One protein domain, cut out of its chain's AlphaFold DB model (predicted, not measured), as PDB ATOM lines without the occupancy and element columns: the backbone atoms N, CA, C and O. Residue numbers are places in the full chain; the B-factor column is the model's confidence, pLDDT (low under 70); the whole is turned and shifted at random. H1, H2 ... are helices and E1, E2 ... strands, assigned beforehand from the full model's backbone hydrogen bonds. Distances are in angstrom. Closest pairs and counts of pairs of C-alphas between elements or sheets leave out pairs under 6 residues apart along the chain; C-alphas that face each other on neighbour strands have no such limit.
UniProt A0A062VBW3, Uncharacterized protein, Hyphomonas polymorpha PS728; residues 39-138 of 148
ATOM      1  N   SER A  39     348.601 203.379 199.088       89.31
ATOM      2  CA  SER A  39     349.653 202.488 199.591       89.31
ATOM      3  C   SER A  39     349.740 201.217 198.745       89.31
ATOM      4  O   SER A  39     350.821 200.859 198.278       89.31
ATOM      5  N   ASP A  40     348.589 200.609 198.430       89.75
ATOM      6  CA  ASP A  40     348.524 199.419 197.572       89.75
ATOM      7  C   ASP A  40     349.147 199.679 196.195       89.75
ATOM      8  O   ASP A  40     349.892 198.858 195.667       89.75
ATOM      9  N   PHE A  41     348.872 200.848 195.617       92.19
ATOM     10  CA  PHE A  41     349.437 201.253 194.332       92.19
ATOM     11  C   PHE A  41     350.939 201.558 194.400       92.19
ATOM     12  O   PHE A  41     351.690 201.237 193.477       92.19
ATOM     13  N   ALA A  42     351.389 202.189 195.485       91.81
ATOM     14  CA  ALA A  42     352.788 202.554 195.687       91.81
ATOM     15  C   ALA A  42     353.699 201.343 195.930       91.81
ATOM     16  O   ALA A  42     354.903 201.450 195.710       91.81
ATOM     17  N   ALA A  43     353.137 200.198 196.320       90.38
ATOM     18  CA  ALA A  43     353.887 198.970 196.563       90.38
ATOM     19  C   ALA A  43     354.500 198.340 195.291       90.38
ATOM     20  O   ALA A  43     355.287 197.401 195.394       90.38
ATOM     21  N   PHE A  44     354.160 198.854 194.100       91.75
ATOM     22  CA  PHE A  44     354.652 198.362 192.814       91.75
ATOM     23  C   PHE A  44     355.555 199.368 192.096       91.75
ATOM     24  O   PHE A  44     355.252 200.564 191.982       91.75
ATOM     25  N   ASP A  45     356.630 198.840 191.514       93.19
ATOM     26  CA  ASP A  45     357.560 199.590 190.682       93.19
ATOM     27  C   ASP A  45     357.013 199.730 189.263       93.19
ATOM     28  O   ASP A  45     356.540 198.765 188.663       93.19
ATOM     29  N   ARG A  46     357.125 200.929 188.689       94.12
ATOM     30  CA  ARG A  46     356.676 201.247 187.327       94.12
ATOM     31  C   ARG A  46     357.841 201.746 186.479       94.12
ATOM     32  O   ARG A  46     358.751 202.380 187.006       94.12
ATOM     33  N   ASN A  47     357.776 201.480 185.173       94.12
ATOM     34  CA  ASN A  47     358.721 201.951 184.151       94.12
ATOM     35  C   ASN A  47     360.198 201.774 184.549       94.12
ATOM     36  O   ASN A  47     360.921 202.753 184.732       94.12
ATOM     37  N   PHE A  48     360.643 200.529 184.692       95.25
ATOM     38  CA  PHE A  48     362.031 200.210 185.033       95.25
ATOM     39  C   PHE A  48     362.651 199.230 184.051       95.25
ATOM     40  O   PHE A  48     361.935 198.515 183.357       95.25
ATOM     41  N   GLU A  49     363.975 199.190 183.985       95.75
ATOM     42  CA  GLU A  49     364.681 198.239 183.130       95.75
ATOM     43  C   GLU A  49     364.933 196.924 183.865       95.75
ATOM     44  O   GLU A  49     365.353 196.911 185.025       95.75
ATOM     45  N   LEU A  50     364.675 195.815 183.176       94.12
ATOM     46  CA  LEU A  50     365.024 194.472 183.613       94.12
ATOM     47  C   LEU A  50     365.507 193.687 182.394       94.12
ATOM     48  O   LEU A  50     364.796 193.610 181.396       94.12
ATOM     49  N   ASP A  51     366.718 193.139 182.468       92.06
ATOM     50  CA  ASP A  51     367.315 192.298 181.418       92.06
ATOM     51  C   ASP A  51     367.274 192.931 180.012       92.06
ATOM     52  O   ASP A  51     367.002 192.275 179.011       92.06
ATOM     53  N   GLY A  52     367.533 194.244 179.943       91.38
ATOM     54  CA  GLY A  52     367.555 195.015 178.694       91.38
ATOM     55  C   GLY A  52     366.175 195.373 178.129       91.38
ATOM     56  O   GLY A  52     366.099 195.994 177.071       91.38
ATOM     57  N   ALA A  53     365.086 195.021 178.818       91.81
ATOM     58  CA  ALA A  53     363.721 195.355 178.429       91.81
ATOM     59  C   ALA A  53     363.081 196.377 179.383       91.81
ATOM     60  O   ALA A  53     363.319 196.378 180.593       91.81
ATOM     61  N   ASN A  54     362.209 197.234 178.839       93.81
ATOM     62  CA  ASN A  54     361.403 198.152 179.642       93.81
ATOM     63  C   ASN A  54     360.207 197.415 180.262       93.81
ATOM     64  O   ASN A  54     359.264 197.011 179.577       93.81
ATOM     65  N   CYS A  55     360.235 197.292 181.579       94.44
ATOM     66  CA  CYS A  55     359.172 196.752 182.395       94.44
ATOM     67  C   CYS A  55     358.151 197.838 182.739       94.44
ATOM     68  O   CYS A  55     358.458 198.804 183.442       94.44
ATOM     69  N   LYS A  56     356.906 197.669 182.278       94.38
ATOM     70  CA  LYS A  56     355.830 198.631 182.570       94.38
ATOM     71  C   LYS A  56     355.486 198.678 184.052       94.38
ATOM     72  O   LYS A  56     355.371 199.768 184.607       94.38
ATOM     73  N   VAL A  57     355.329 197.513 184.678       94.56
ATOM     74  CA  VAL A  57     355.069 197.393 186.113       94.56
ATOM     75  C   VAL A  57     355.513 196.031 186.639       94.56
ATOM     76  O   VAL A  57     355.487 195.040 185.906       94.56
ATOM     77  N   GLY A  58     355.916 195.988 187.903       92.50
ATOM     78  CA  GLY A  58     356.382 194.778 188.560       92.50
ATOM     79  C   GLY A  58     356.962 195.053 189.942       92.50
ATOM     80  O   GLY A  58     356.589 196.021 190.604       92.50
ATOM     81  N   LEU A  59     357.889 194.192 190.353       91.50
ATOM     82  CA  LEU A  59     358.660 194.322 191.587       91.50
ATOM     83  C   LEU A  59     360.135 194.318 191.216       91.50
ATOM     84  O   LEU A  59     360.714 193.272 190.913       91.50
ATOM     85  N   ARG A  60     360.753 195.501 191.215       92.19
ATOM     86  CA  ARG A  60     362.141 195.674 190.782       92.19
ATOM     87  C   ARG A  60     363.095 194.928 191.705       92.19
ATOM     88  O   ARG A  60     364.026 194.288 191.228       92.19
ATOM     89  N   ARG A  61     362.839 194.982 193.018       89.81
ATOM     90  CA  ARG A  61     363.666 194.311 194.039       89.81
ATOM     91  C   ARG A  61     363.683 192.792 193.861       89.81
ATOM     92  O   ARG A  61     364.729 192.184 194.051       89.81
ATOM     93  N   ASP A  62     362.563 192.224 193.423       90.19
ATOM     94  CA  ASP A  62     362.405 190.784 193.204       90.19
ATOM     95  C   ASP A  62     362.688 190.364 191.754       90.19
ATOM     96  O   ASP A  62     362.532 189.196 191.411       90.19
ATOM     97  N   ARG A  63     363.104 191.305 190.889       92.12
ATOM     98  CA  ARG A  63     363.341 191.079 189.452       92.12
ATOM     99  C   ARG A  63     362.126 190.469 188.738       92.12
ATOM    100  O   ARG A  63     362.266 189.612 187.869       92.12
ATOM    101  N   LEU A  64     360.924 190.916 189.099       90.06
ATOM    102  CA  LEU A  64     359.672 190.430 188.523       90.06
ATOM    103  C   LEU A  64     359.028 191.492 187.639       90.06
ATOM    104  O   LEU A  64     358.765 192.604 188.093       90.06
ATOM    105  N   CYS A  65     358.702 191.110 186.406       92.31
ATOM    106  CA  CYS A  65     357.908 191.912 185.481       92.31
ATOM    107  C   CYS A  65     356.539 191.292 185.252       92.31
ATOM    108  O   CYS A  65     356.419 190.098 184.980       92.31
ATOM    109  N   PHE A  66     355.496 192.111 185.336       91.50
ATOM    110  CA  PHE A  66     354.134 191.642 185.137       91.50
ATOM    111  C   PHE A  66     353.711 191.816 183.679       91.50
ATOM    112  O   PHE A  66     353.699 192.925 183.139       91.50
ATOM    113  N   GLY A  67     353.352 190.702 183.042       89.81
ATOM    114  CA  GLY A  67     352.772 190.681 181.700       89.81
ATOM    115  C   GLY A  67     351.285 191.044 181.692       89.81
ATOM    116  O   GLY A  67     350.623 191.008 182.730       89.81
ATOM    117  N   ARG A  68     350.758 191.374 180.505       91.31
ATOM    118  CA  ARG A  68     349.309 191.502 180.274       91.31
ATOM    119  C   ARG A  68     348.602 190.181 180.572       91.31
ATOM    120  O   ARG A  68     349.157 189.114 180.319       91.31
ATOM    121  N   SER A  69     347.362 190.265 181.035       88.88
ATOM    122  CA  SER A  69     346.448 189.121 181.096       88.88
ATOM    123  C   SER A  69     345.185 189.447 180.299       88.88
ATOM    124  O   SER A  69     344.690 190.562 180.432       88.88
ATOM    125  N   PRO A  70     344.618 188.506 179.522       88.06
ATOM    126  CA  PRO A  70     343.347 188.726 178.821       88.06
ATOM    127  C   PRO A  70     342.185 189.083 179.757       88.06
ATOM    128  O   PRO A  70     341.245 189.759 179.361       88.06
ATOM    129  N   VAL A  71     342.263 188.656 181.022       87.81
ATOM    130  CA  VAL A  71     341.243 188.958 182.033       87.81
ATOM    131  C   VAL A  71     341.203 190.458 182.344       87.81
ATOM    132  O   VAL A  71     340.148 190.971 182.693       87.81
ATOM    133  N   GLU A  72     342.311 191.191 182.166       88.56
ATOM    134  CA  GLU A  72     342.376 192.638 182.425       88.56
ATOM    135  C   GLU A  72     341.324 193.440 181.655       88.56
ATOM    136  O   GLU A  72     340.849 194.447 182.173       88.56
ATOM    137  N   ASP A  73     340.961 192.997 180.450       87.50
ATOM    138  CA  ASP A  73     340.070 193.738 179.554       87.50
ATOM    139  C   ASP A  73     338.589 193.616 179.954       87.50
ATOM    140  O   ASP A  73     337.768 194.428 179.532       87.50
ATOM    141  N   ILE A  74     338.245 192.624 180.784       87.06
ATOM    142  CA  ILE A  74     336.874 192.393 181.259       87.06
ATOM    143  C   ILE A  74     336.667 192.788 182.724       87.06
ATOM    144  O   ILE A  74     335.527 192.831 183.174       87.06
ATOM    145  N   LEU A  75     337.739 193.059 183.479       89.12
ATOM    146  CA  LEU A  75     337.655 193.358 184.910       89.12
ATOM    147  C   LEU A  75     336.995 194.712 185.176       89.12
ATOM    148  O   LEU A  75     337.551 195.764 184.857       89.12
ATOM    149  N   ALA A  76     335.867 194.680 185.880       91.50
ATOM    150  CA  ALA A  76     335.188 195.866 186.379       91.50
ATOM    151  C   ALA A  76     334.603 195.618 187.782       91.50
ATOM    152  O   ALA A  76     334.146 194.508 188.061       91.50
ATOM    153  N   PRO A  77     334.578 196.627 188.672       92.31
ATOM    154  CA  PRO A  77     333.813 196.539 189.913       92.31
ATOM    155  C   PRO A  77     332.336 196.227 189.635       92.31
ATOM    156  O   PRO A  77     331.768 196.716 188.661       92.31
ATOM    157  N   GLY A  78     331.712 195.426 190.495       91.31
ATOM    158  CA  GLY A  78     330.299 195.057 190.393       91.31
ATOM    159  C   GLY A  78     330.018 193.787 189.582       91.31
ATOM    160  O   GLY A  78     328.925 193.232 189.688       91.31
ATOM    161  N   MET A  79     330.979 193.286 188.800       91.75
ATOM    162  CA  MET A  79     330.800 192.042 188.046       91.75
ATOM    163  C   MET A  79     331.025 190.800 188.920       91.75
ATOM    164  O   MET A  79     331.694 190.861 189.951       91.75
ATOM    165  N   ALA A  80     330.549 189.644 188.459       93.06
ATOM    166  CA  ALA A  80     331.018 188.348 188.942       93.06
ATOM    167  C   ALA A  80     332.102 187.807 188.000       93.06
ATOM    168  O   ALA A  80     331.936 187.844 186.779       93.06
ATOM    169  N   LEU A  81     333.210 187.302 188.546       89.88
ATOM    170  CA  LEU A  81     334.250 186.669 187.738       89.88
ATOM    171  C   LEU A  81     333.723 185.377 187.098       89.88
ATOM    172  O   LEU A  81     333.234 184.510 187.835       89.88
ATOM    173  N   PRO A  82     333.907 185.187 185.776       89.12
ATOM    174  CA  PRO A  82     333.518 183.956 185.096       89.12
ATOM    175  C   PRO A  82     334.141 182.722 185.761       89.12
ATOM    176  O   PRO A  82     335.277 182.819 186.244       89.12
ATOM    177  N   PRO A  83     333.438 181.578 185.835       88.62
ATOM    178  CA  PRO A  83     333.901 180.386 186.551       88.62
ATOM    179  C   PRO A  83     335.247 179.849 186.041       88.62
ATOM    180  O   PRO A  83     336.029 179.323 186.831       88.62
ATOM    181  N   GLU A  84     335.545 180.036 184.757       87.00
ATOM    182  CA  GLU A  84     336.799 179.659 184.103       87.00
ATOM    183  C   GLU A  84     338.010 180.495 184.543       87.00
ATOM    184  O   GLU A  84     339.150 180.059 184.381       87.00
ATOM    185  N   VAL A  85     337.793 181.681 185.123       85.94
ATOM    186  CA  VAL A  85     338.882 182.524 185.625       85.94
ATOM    187  C   VAL A  85     339.373 181.955 186.959       85.94
ATOM    188  O   VAL A  85     338.610 181.893 187.925       85.94
ATOM    189  N   PRO A  86     340.642 181.550 187.085       83.12
ATOM    190  CA  PRO A  86     341.121 180.998 188.340       83.12
ATOM    191  C   PRO A  86     341.257 182.114 189.387       83.12
ATOM    192  O   PRO A  86     341.857 183.159 189.136       83.12
ATOM    193  N   MET A  87     340.715 181.884 190.585       79.31
ATOM    194  CA  MET A  87     340.845 182.803 191.722       79.31
ATOM    195  C   MET A  87     342.102 182.482 192.536       79.31
ATOM    196  O   MET A  87     342.028 182.107 193.704       79.31
ATOM    197  N   VAL A  88     343.270 182.572 191.897       75.50
ATOM    198  CA  VAL A  88     344.551 182.372 192.588       75.50
ATOM    199  C   VAL A  88     344.873 183.647 193.349       75.50
ATOM    200  O   VAL A  88     345.070 184.696 192.736       75.50
ATOM    201  N   GLY A  89     344.904 183.572 194.680       66.19
ATOM    202  CA  GLY A  89     345.299 184.706 195.511       66.19
ATOM    203  C   GLY A  89     346.626 185.294 195.031       66.19
ATOM    204  O   GLY A  89     347.498 184.580 194.535       66.19
ATOM    205  N   ALA A  90     346.783 186.609 195.146       62.84
ATOM    206  CA  ALA A  90     348.063 187.241 194.882       62.84
ATOM    207  C   ALA A  90     349.068 186.777 195.955       62.84
ATOM    208  O   ALA A  90     349.233 187.442 196.967       62.84
ATOM    209  N   GLU A  91     349.752 185.648 195.756       53.53
ATOM    210  CA  GLU A  91     350.782 185.124 196.674       53.53
ATOM    211  C   GLU A  91     352.089 185.936 196.607       53.53
ATOM    212  O   GLU A  91     353.202 185.413 196.632       53.53
ATOM    213  N   PHE A  92     351.968 187.255 196.494       58.22
ATOM    214  CA  PHE A  92     353.096 188.162 196.516       58.22
ATOM    215  C   PHE A  92     353.317 188.608 197.953       58.22
ATOM    216  O   PHE A  92     352.416 189.143 198.600       58.22
ATOM    217  N   ARG A  93     354.563 188.485 198.425       53.66
ATOM    218  CA  ARG A  93     355.017 189.053 199.708       53.66
ATOM    219  C   ARG A  93     354.771 190.569 199.821       53.66
ATOM    220  O   ARG A  93     354.892 191.121 200.905       53.66
ATOM    221  N   VAL A  94     354.379 191.225 198.728       54.44
ATOM    222  CA  VAL A  94     353.887 192.609 198.675       54.44
ATOM    223  C   VAL A  94     352.705 192.853 199.610       54.44
ATOM    224  O   VAL A  94     352.620 193.946 200.158       54.44
ATOM    225  N   ILE A  95     351.851 191.851 199.868       53.03
ATOM    226  CA  ILE A  95     350.718 191.998 200.802       53.03
ATOM    227  C   ILE A  95     351.194 192.395 202.215       53.03
ATOM    228  O   ILE A  95     350.445 193.021 202.956       53.03
ATOM    229  N   VAL A  96     352.459 192.126 202.572       50.56
ATOM    230  CA  VAL A  96     353.050 192.530 203.863       50.56
ATOM    231  C   VAL A  96     353.293 194.046 203.952       50.56
ATOM    232  O   VAL A  96     353.360 194.589 205.049       50.56
ATOM    233  N   VAL A  97     353.427 194.746 202.821       58.28
ATOM    234  CA  VAL A  97     353.664 196.204 202.786       58.28
ATOM    235  C   VAL A  97     352.350 196.991 202.720       58.28
ATOM    236  O   VAL A  97     352.314 198.179 203.033       58.28
ATOM    237  N   THR A  98     351.266 196.341 202.309       69.31
ATOM    238  CA  THR A  98     349.979 196.984 202.043       69.31
ATOM    239  C   THR A  98     348.999 196.818 203.194       69.31
ATOM    240  O   THR A  98     349.070 195.855 203.953       69.31
ATOM    241  N   GLU A  99     348.036 197.731 203.295       77.69
ATOM    242  CA  GLU A  99     346.969 197.616 204.284       77.69
ATOM    243  C   GLU A  99     346.125 196.367 204.020       77.69
ATOM    244  O   GLU A  99     345.715 196.088 202.888       77.69
ATOM    245  N   LEU A 100     345.832 195.631 205.089       80.38
ATOM    246  CA  LEU A 100     344.994 194.446 205.007       80.38
ATOM    247  C   LEU A 100     343.594 194.826 204.531       80.38
ATOM    248  O   LEU A 100     343.100 195.923 204.798       80.38
ATOM    249  N   LYS A 101     342.956 193.917 203.797       86.69
ATOM    250  CA  LYS A 101     341.577 194.074 203.323       86.69
ATOM    251  C   LYS A 101     340.625 193.332 204.244       86.69
ATOM    252  O   LYS A 101     341.068 192.547 205.083       86.69
ATOM    253  N   ALA A 102     339.329 193.588 204.076       85.06
ATOM    254  CA  ALA A 102     338.303 192.824 204.772       85.06
ATOM    255  C   ALA A 102     338.545 191.319 204.645       85.06
ATOM    256  O   ALA A 102     338.869 190.829 203.566       85.06
ATOM    257  N   GLU A 103     338.391 190.589 205.753       84.69
ATOM    258  CA  GLU A 103     338.689 189.151 205.824       84.69
ATOM    259  C   GLU A 103     337.836 188.318 204.860       84.69
ATOM    260  O   GLU A 103     338.246 187.233 204.441       84.69
ATOM    261  N   SER A 104     336.665 188.834 204.486       86.69
ATOM    262  CA  SER A 104     335.781 188.260 203.473       86.69
ATOM    263  C   SER A 104     336.290 188.445 202.045       86.69
ATOM    264  O   SER A 104     335.794 187.788 201.139       86.69
ATOM    265  N   LEU A 105     337.274 189.314 201.817       88.81
ATOM    266  CA  LEU A 105     337.782 189.649 200.496       88.81
ATOM    267  C   LEU A 105     339.165 189.039 200.263       88.81
ATOM    268  O   LEU A 105     339.944 188.752 201.178       88.81
ATOM    269  N   ARG A 106     339.481 188.811 198.993       88.19
ATOM    270  CA  ARG A 106     340.773 188.305 198.538       88.19
ATOM    271  C   ARG A 106     341.322 189.213 197.456       88.19
ATOM    272  O   ARG A 106     340.638 189.524 196.486       88.19
ATOM    273  N   THR A 107     342.578 189.609 197.620       89.75
ATOM    274  CA  THR A 107     343.324 190.317 196.582       89.75
ATOM    275  C   THR A 107     343.847 189.304 195.572       89.75
ATOM    276  O   THR A 107     344.601 188.393 195.920       89.75
ATOM    277  N   ILE A 108     343.461 189.473 194.314       89.25
ATOM    278  CA  ILE A 108     343.847 188.617 193.193       89.25
ATOM    279  C   ILE A 108     344.566 189.478 192.159       89.25
ATOM    280  O   ILE A 108     344.124 190.584 191.850       89.25
ATOM    281  N   ARG A 109     345.684 188.983 191.614       90.62
ATOM    282  CA  ARG A 109     346.419 189.670 190.545       90.62
ATOM    283  C   ARG A 109     346.123 189.026 189.200       90.62
ATOM    284  O   ARG A 109     346.451 187.865 188.978       90.62
ATOM    285  N   PHE A 110     345.625 189.831 188.272       89.94
ATOM    286  CA  PHE A 110     345.433 189.467 186.876       89.94
ATOM    287  C   PHE A 110     346.393 190.285 186.022       89.94
ATOM    288  O   PHE A 110     346.153 191.457 185.755       89.94
ATOM    289  N   GLY A 111     347.522 189.686 185.637       90.75
ATOM    290  CA  GLY A 111     348.564 190.399 184.897       90.75
ATOM    291  C   GLY A 111     349.096 191.607 185.676       90.75
ATOM    292  O   GLY A 111     349.776 191.456 186.694       90.75
ATOM    293  N   ARG A 112     348.770 192.801 185.198       93.12
ATOM    294  CA  ARG A 112     349.120 194.135 185.704       93.12
ATOM    295  C   ARG A 112     347.922 194.840 186.352       93.12
ATOM    296  O   ARG A 112     347.977 196.053 186.549       93.12
ATOM    297  N   SER A 113     346.875 194.104 186.706       92.12
ATOM    298  CA  SER A 113     345.734 194.593 187.477       92.12
ATOM    299  C   SER A 113     345.573 193.799 188.772       92.12
ATOM    300  O   SER A 113     345.865 192.603 188.825       92.12
ATOM    301  N   LEU A 114     345.088 194.464 189.818       92.12
ATOM    302  CA  LEU A 114     344.575 193.826 191.026       92.12
ATOM    303  C   LEU A 114     343.053 193.893 191.032       92.12
ATOM    304  O   LEU A 114     342.475 194.908 190.649       92.12
ATOM    305  N   ALA A 115     342.428 192.826 191.506       92.00
ATOM    306  CA  ALA A 115     341.010 192.764 191.805       92.00
ATOM    307  C   ALA A 115     340.836 192.367 193.269       92.00
ATOM    308  O   ALA A 115     341.523 191.469 193.763       92.00
ATOM    309  N   LEU A 116     339.923 193.038 193.957       91.88
ATOM    310  CA  LEU A 116     339.472 192.648 195.279       91.88
ATOM    311  C   LEU A 116     338.167 191.880 195.111       91.88
ATOM    312  O   LEU A 116     337.214 192.419 194.555       91.88
ATOM    313  N   VAL A 117     338.145 190.615 195.520       91.62
ATOM    314  CA  VAL A 117     337.070 189.681 195.166       91.62
ATOM    315  C   VAL A 117     336.519 189.005 196.411       91.62
ATOM    316  O   VAL A 117     337.290 188.555 197.257       91.62
ATOM    317  N   ASP A 118     335.197 188.898 196.508       92.44
ATOM    318  CA  ASP A 118     334.544 187.971 197.434       92.44
ATOM    319  C   ASP A 118     334.674 186.543 196.866       92.44
ATOM    320  O   ASP A 118     334.098 186.246 195.817       92.44
ATOM    321  N   PRO A 119     335.428 185.638 197.513       90.06
ATOM    322  CA  PRO A 119     335.675 184.300 196.992       90.06
ATOM    323  C   PRO A 119     334.435 183.394 197.034       90.06
ATOM    324  O   PRO A 119     334.410 182.398 196.312       90.06
ATOM    325  N   ALA A 120     333.422 183.704 197.851       91.06
ATOM    326  CA  ALA A 120     332.191 182.921 197.930       91.06
ATOM    327  C   ALA A 120     331.265 183.225 196.746       91.06
ATOM    328  O   ALA A 120     330.705 182.312 196.140       91.06
ATOM    329  N   THR A 121     331.129 184.504 196.393       93.00
ATOM    330  CA  THR A 121     330.233 184.964 195.317       93.00
ATOM    331  C   THR A 121     330.950 185.222 193.992       93.00
ATOM    332  O   THR A 121     330.302 185.425 192.967       93.00
ATOM    333  N   ARG A 122     332.290 185.214 193.996       93.12
ATOM    334  CA  ARG A 122     333.160 185.648 192.889       93.12
ATOM    335  C   ARG A 122     332.931 187.108 192.485       93.12
ATOM    336  O   ARG A 122     333.297 187.502 191.378       93.12
ATOM    337  N   HIS A 123     332.317 187.906 193.359       94.50
ATOM    338  CA  HIS A 123     331.993 189.300 193.093       94.50
ATOM    339  C   HIS A 123     333.238 190.181 193.180       94.50
ATOM    340  O   HIS A 123     333.978 190.132 194.164       94.50
ATOM    341  N   VAL A 124     333.460 191.005 192.159       92.81
ATOM    342  CA  VAL A 124     334.568 191.958 192.100       92.81
ATOM    343  C   VAL A 124     334.160 193.242 192.812       92.81
ATOM    344  O   VAL A 124     333.368 194.031 192.305       92.81
ATOM    345  N   GLN A 125     334.736 193.466 193.987       93.31
ATOM    346  CA  GLN A 125     334.463 194.622 194.832       93.31
ATOM    347  C   GLN A 125     335.197 195.886 194.360       93.31
ATOM    348  O   GLN A 125     334.630 196.978 194.397       93.31
ATOM    349  N   ASP A 126     336.458 195.754 193.945       93.00
ATOM    350  CA  ASP A 126     337.279 196.870 193.464       93.00
ATOM    351  C   ASP A 126     338.354 196.368 192.495       93.00
ATOM    352  O   ASP A 126     338.752 195.199 192.538       93.00
ATOM    353  N   VAL A 127     338.834 197.253 191.624       93.62
ATOM    354  CA  VAL A 127     339.860 196.948 190.619       93.62
ATOM    355  C   VAL A 127     340.867 198.089 190.559       93.62
ATOM    356  O   VAL A 127     340.502 199.262 190.595       93.62
ATOM    357  N   MET A 128     342.147 197.751 190.424       93.62
ATOM    358  CA  MET A 128     343.227 198.723 190.288       93.62
ATOM    359  C   MET A 128     344.219 198.301 189.201       93.62
ATOM    360  O   MET A 128     344.859 197.255 189.297       93.62
ATOM    361  N   SER A 129     344.395 199.144 188.184       94.12
ATOM    362  CA  SER A 129     345.431 198.996 187.164       94.12
ATOM    363  C   SER A 129     346.783 199.453 187.704       94.12
ATOM    364  O   SER A 129     347.021 200.639 187.925       94.12
ATOM    365  N   LEU A 130     347.719 198.521 187.852       92.62
ATOM    366  CA  LEU A 130     349.066 198.806 188.350       92.62
ATOM    367  C   LEU A 130     349.923 199.545 187.313       92.62
ATOM    368  O   LEU A 130     350.891 200.217 187.655       92.62
ATOM    369  N   SER A 131     349.567 199.434 186.031       92.12
ATOM    370  CA  SER A 131     350.279 200.105 184.935       92.12
ATOM    371  C   SER A 131     349.875 201.567 184.721       92.12
ATOM    372  O   SER A 131     350.456 202.240 183.867       92.12
ATOM    373  N   ALA A 132     348.885 202.067 185.466       92.81
ATOM    374  CA  ALA A 132     348.459 203.453 185.372       92.81
ATOM    375  C   ALA A 132     349.577 204.424 185.807       92.81
ATOM    376  O   ALA A 132     350.431 204.080 186.629       92.81
ATOM    377  N   PRO A 133     349.595 205.664 185.285       91.62
ATOM    378  CA  PRO A 133     350.612 206.645 185.660       91.62
ATOM    379  C   PRO A 133     350.420 207.184 187.087       91.62
ATOM    380  O   PRO A 133     351.402 207.518 187.750       91.62
ATOM    381  N   THR A 134     349.177 207.252 187.575       93.31
ATOM    382  CA  THR A 134     348.825 207.729 188.922       93.31
ATOM    383  C   THR A 134     347.739 206.851 189.532       93.31
ATOM    384  O   THR A 134     347.013 206.176 188.802       93.31
ATOM    385  N   PHE A 135     347.596 206.892 190.859       92.19
ATOM    386  CA  PHE A 135     346.559 206.141 191.574       92.19
ATOM    387  C   PHE A 135     345.144 206.552 191.140       92.19
ATOM    388  O   PHE A 135     344.277 205.712 190.933       92.19
ATOM    389  N   GLU A 136     344.920 207.846 190.922       91.75
ATOM    390  CA  GLU A 136     343.632 208.395 190.493       91.75
ATOM    391  C   GLU A 136     343.210 207.851 189.119       91.75
ATOM    392  O   GLU A 136     342.025 207.680 188.860       91.75
ATOM    393  N   LYS A 137     344.184 207.535 188.255       91.88
ATOM    394  CA  LYS A 137     343.972 206.905 186.943       91.88
ATOM    395  C   LYS A 137     344.038 205.375 186.988       91.88
ATOM    396  O   LYS A 137     343.797 204.734 185.971       91.88
ATOM    397  N   ALA A 138     344.415 204.795 188.127       90.75
ATOM    398  CA  ALA A 138     344.518 203.352 188.315       90.75
ATOM    399  C   ALA A 138     343.155 202.706 188.549       90.75
ATOM    400  O   ALA A 138     342.987 201.519 188.289       90.75
TER     401      ALA A 138
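What this domain is: This is residues 39 to 138 of the 148 residues of an uncharacterized protein of Hyphomonas polymorpha PS728 (UniProt A0A062VBW3). Two separate strand pieces sit one after the other along an elongated body: the hairpin E1 and E2 at one end, and a twisted three-strand sheet, E3 to E5, reaching to the other. One long stretch with no named element, residues 74 to 92, runs from H2 to H3 round the outside of the sheet, passing from the side of E5 to the side of E3, its C-alphas 8 to 19 A from the mean of all C-alphas. The printed part has 100 residues, under half of them in named elements, in the order H1 E1 E2 H2 H3 E3 E4 E5; the class is mixed, and the larger sheet, E3 - E4 - E5, is antiparallel. It is compact, with a radius of gyration of the C-alphas of 13.4 A and spans of 42 by 27 by 25 A.

Where its parts are: H1, residues 39 to 42, begins at C-alpha 39 (349.653, 202.488, 199.591). E1 is residues 45 to 50 and E2 residues 53 to 59, 14.1 A long. H2 is residues 70 to 73 and H3 residues 93 to 96. E3 is residues 106 to 110, E4 residues 113 to 118, 16.4 A, and E5 residues 123 to 129, 17.6 A, ending at C-alpha 129 (345.431, 198.996, 187.164).

How they stand to each other: E3, E4 and E5 form a meander, each strand the antiparallel neighbour of the one before; N 108 and O 115 are 2.8 A apart, N 114 and O 128 2.8 A. H2 is on this sheet at a height of 8.6 A; its closest C-alpha pair with E3 is Glu 72 and Phe 110, 6.3 A. H1 only grazes it, with residues 40 to 41; H3 is not on it. In the hairpin E1 and E2, N 47 and O 56 are 3.0 A apart; both strands are apart from E3, E4 and E5. The three helices are too short for an O i to N i+4 pair; each has its one O i to N i+3 pair within range.

The domain as a whole: The farthest C-alphas, Gly 52 and Thr 121, are 42.1 A apart. The printed part has no cut. The link H2 to H3 is long, 19 residues. Residues 89 to 98 have pLDDT under 70.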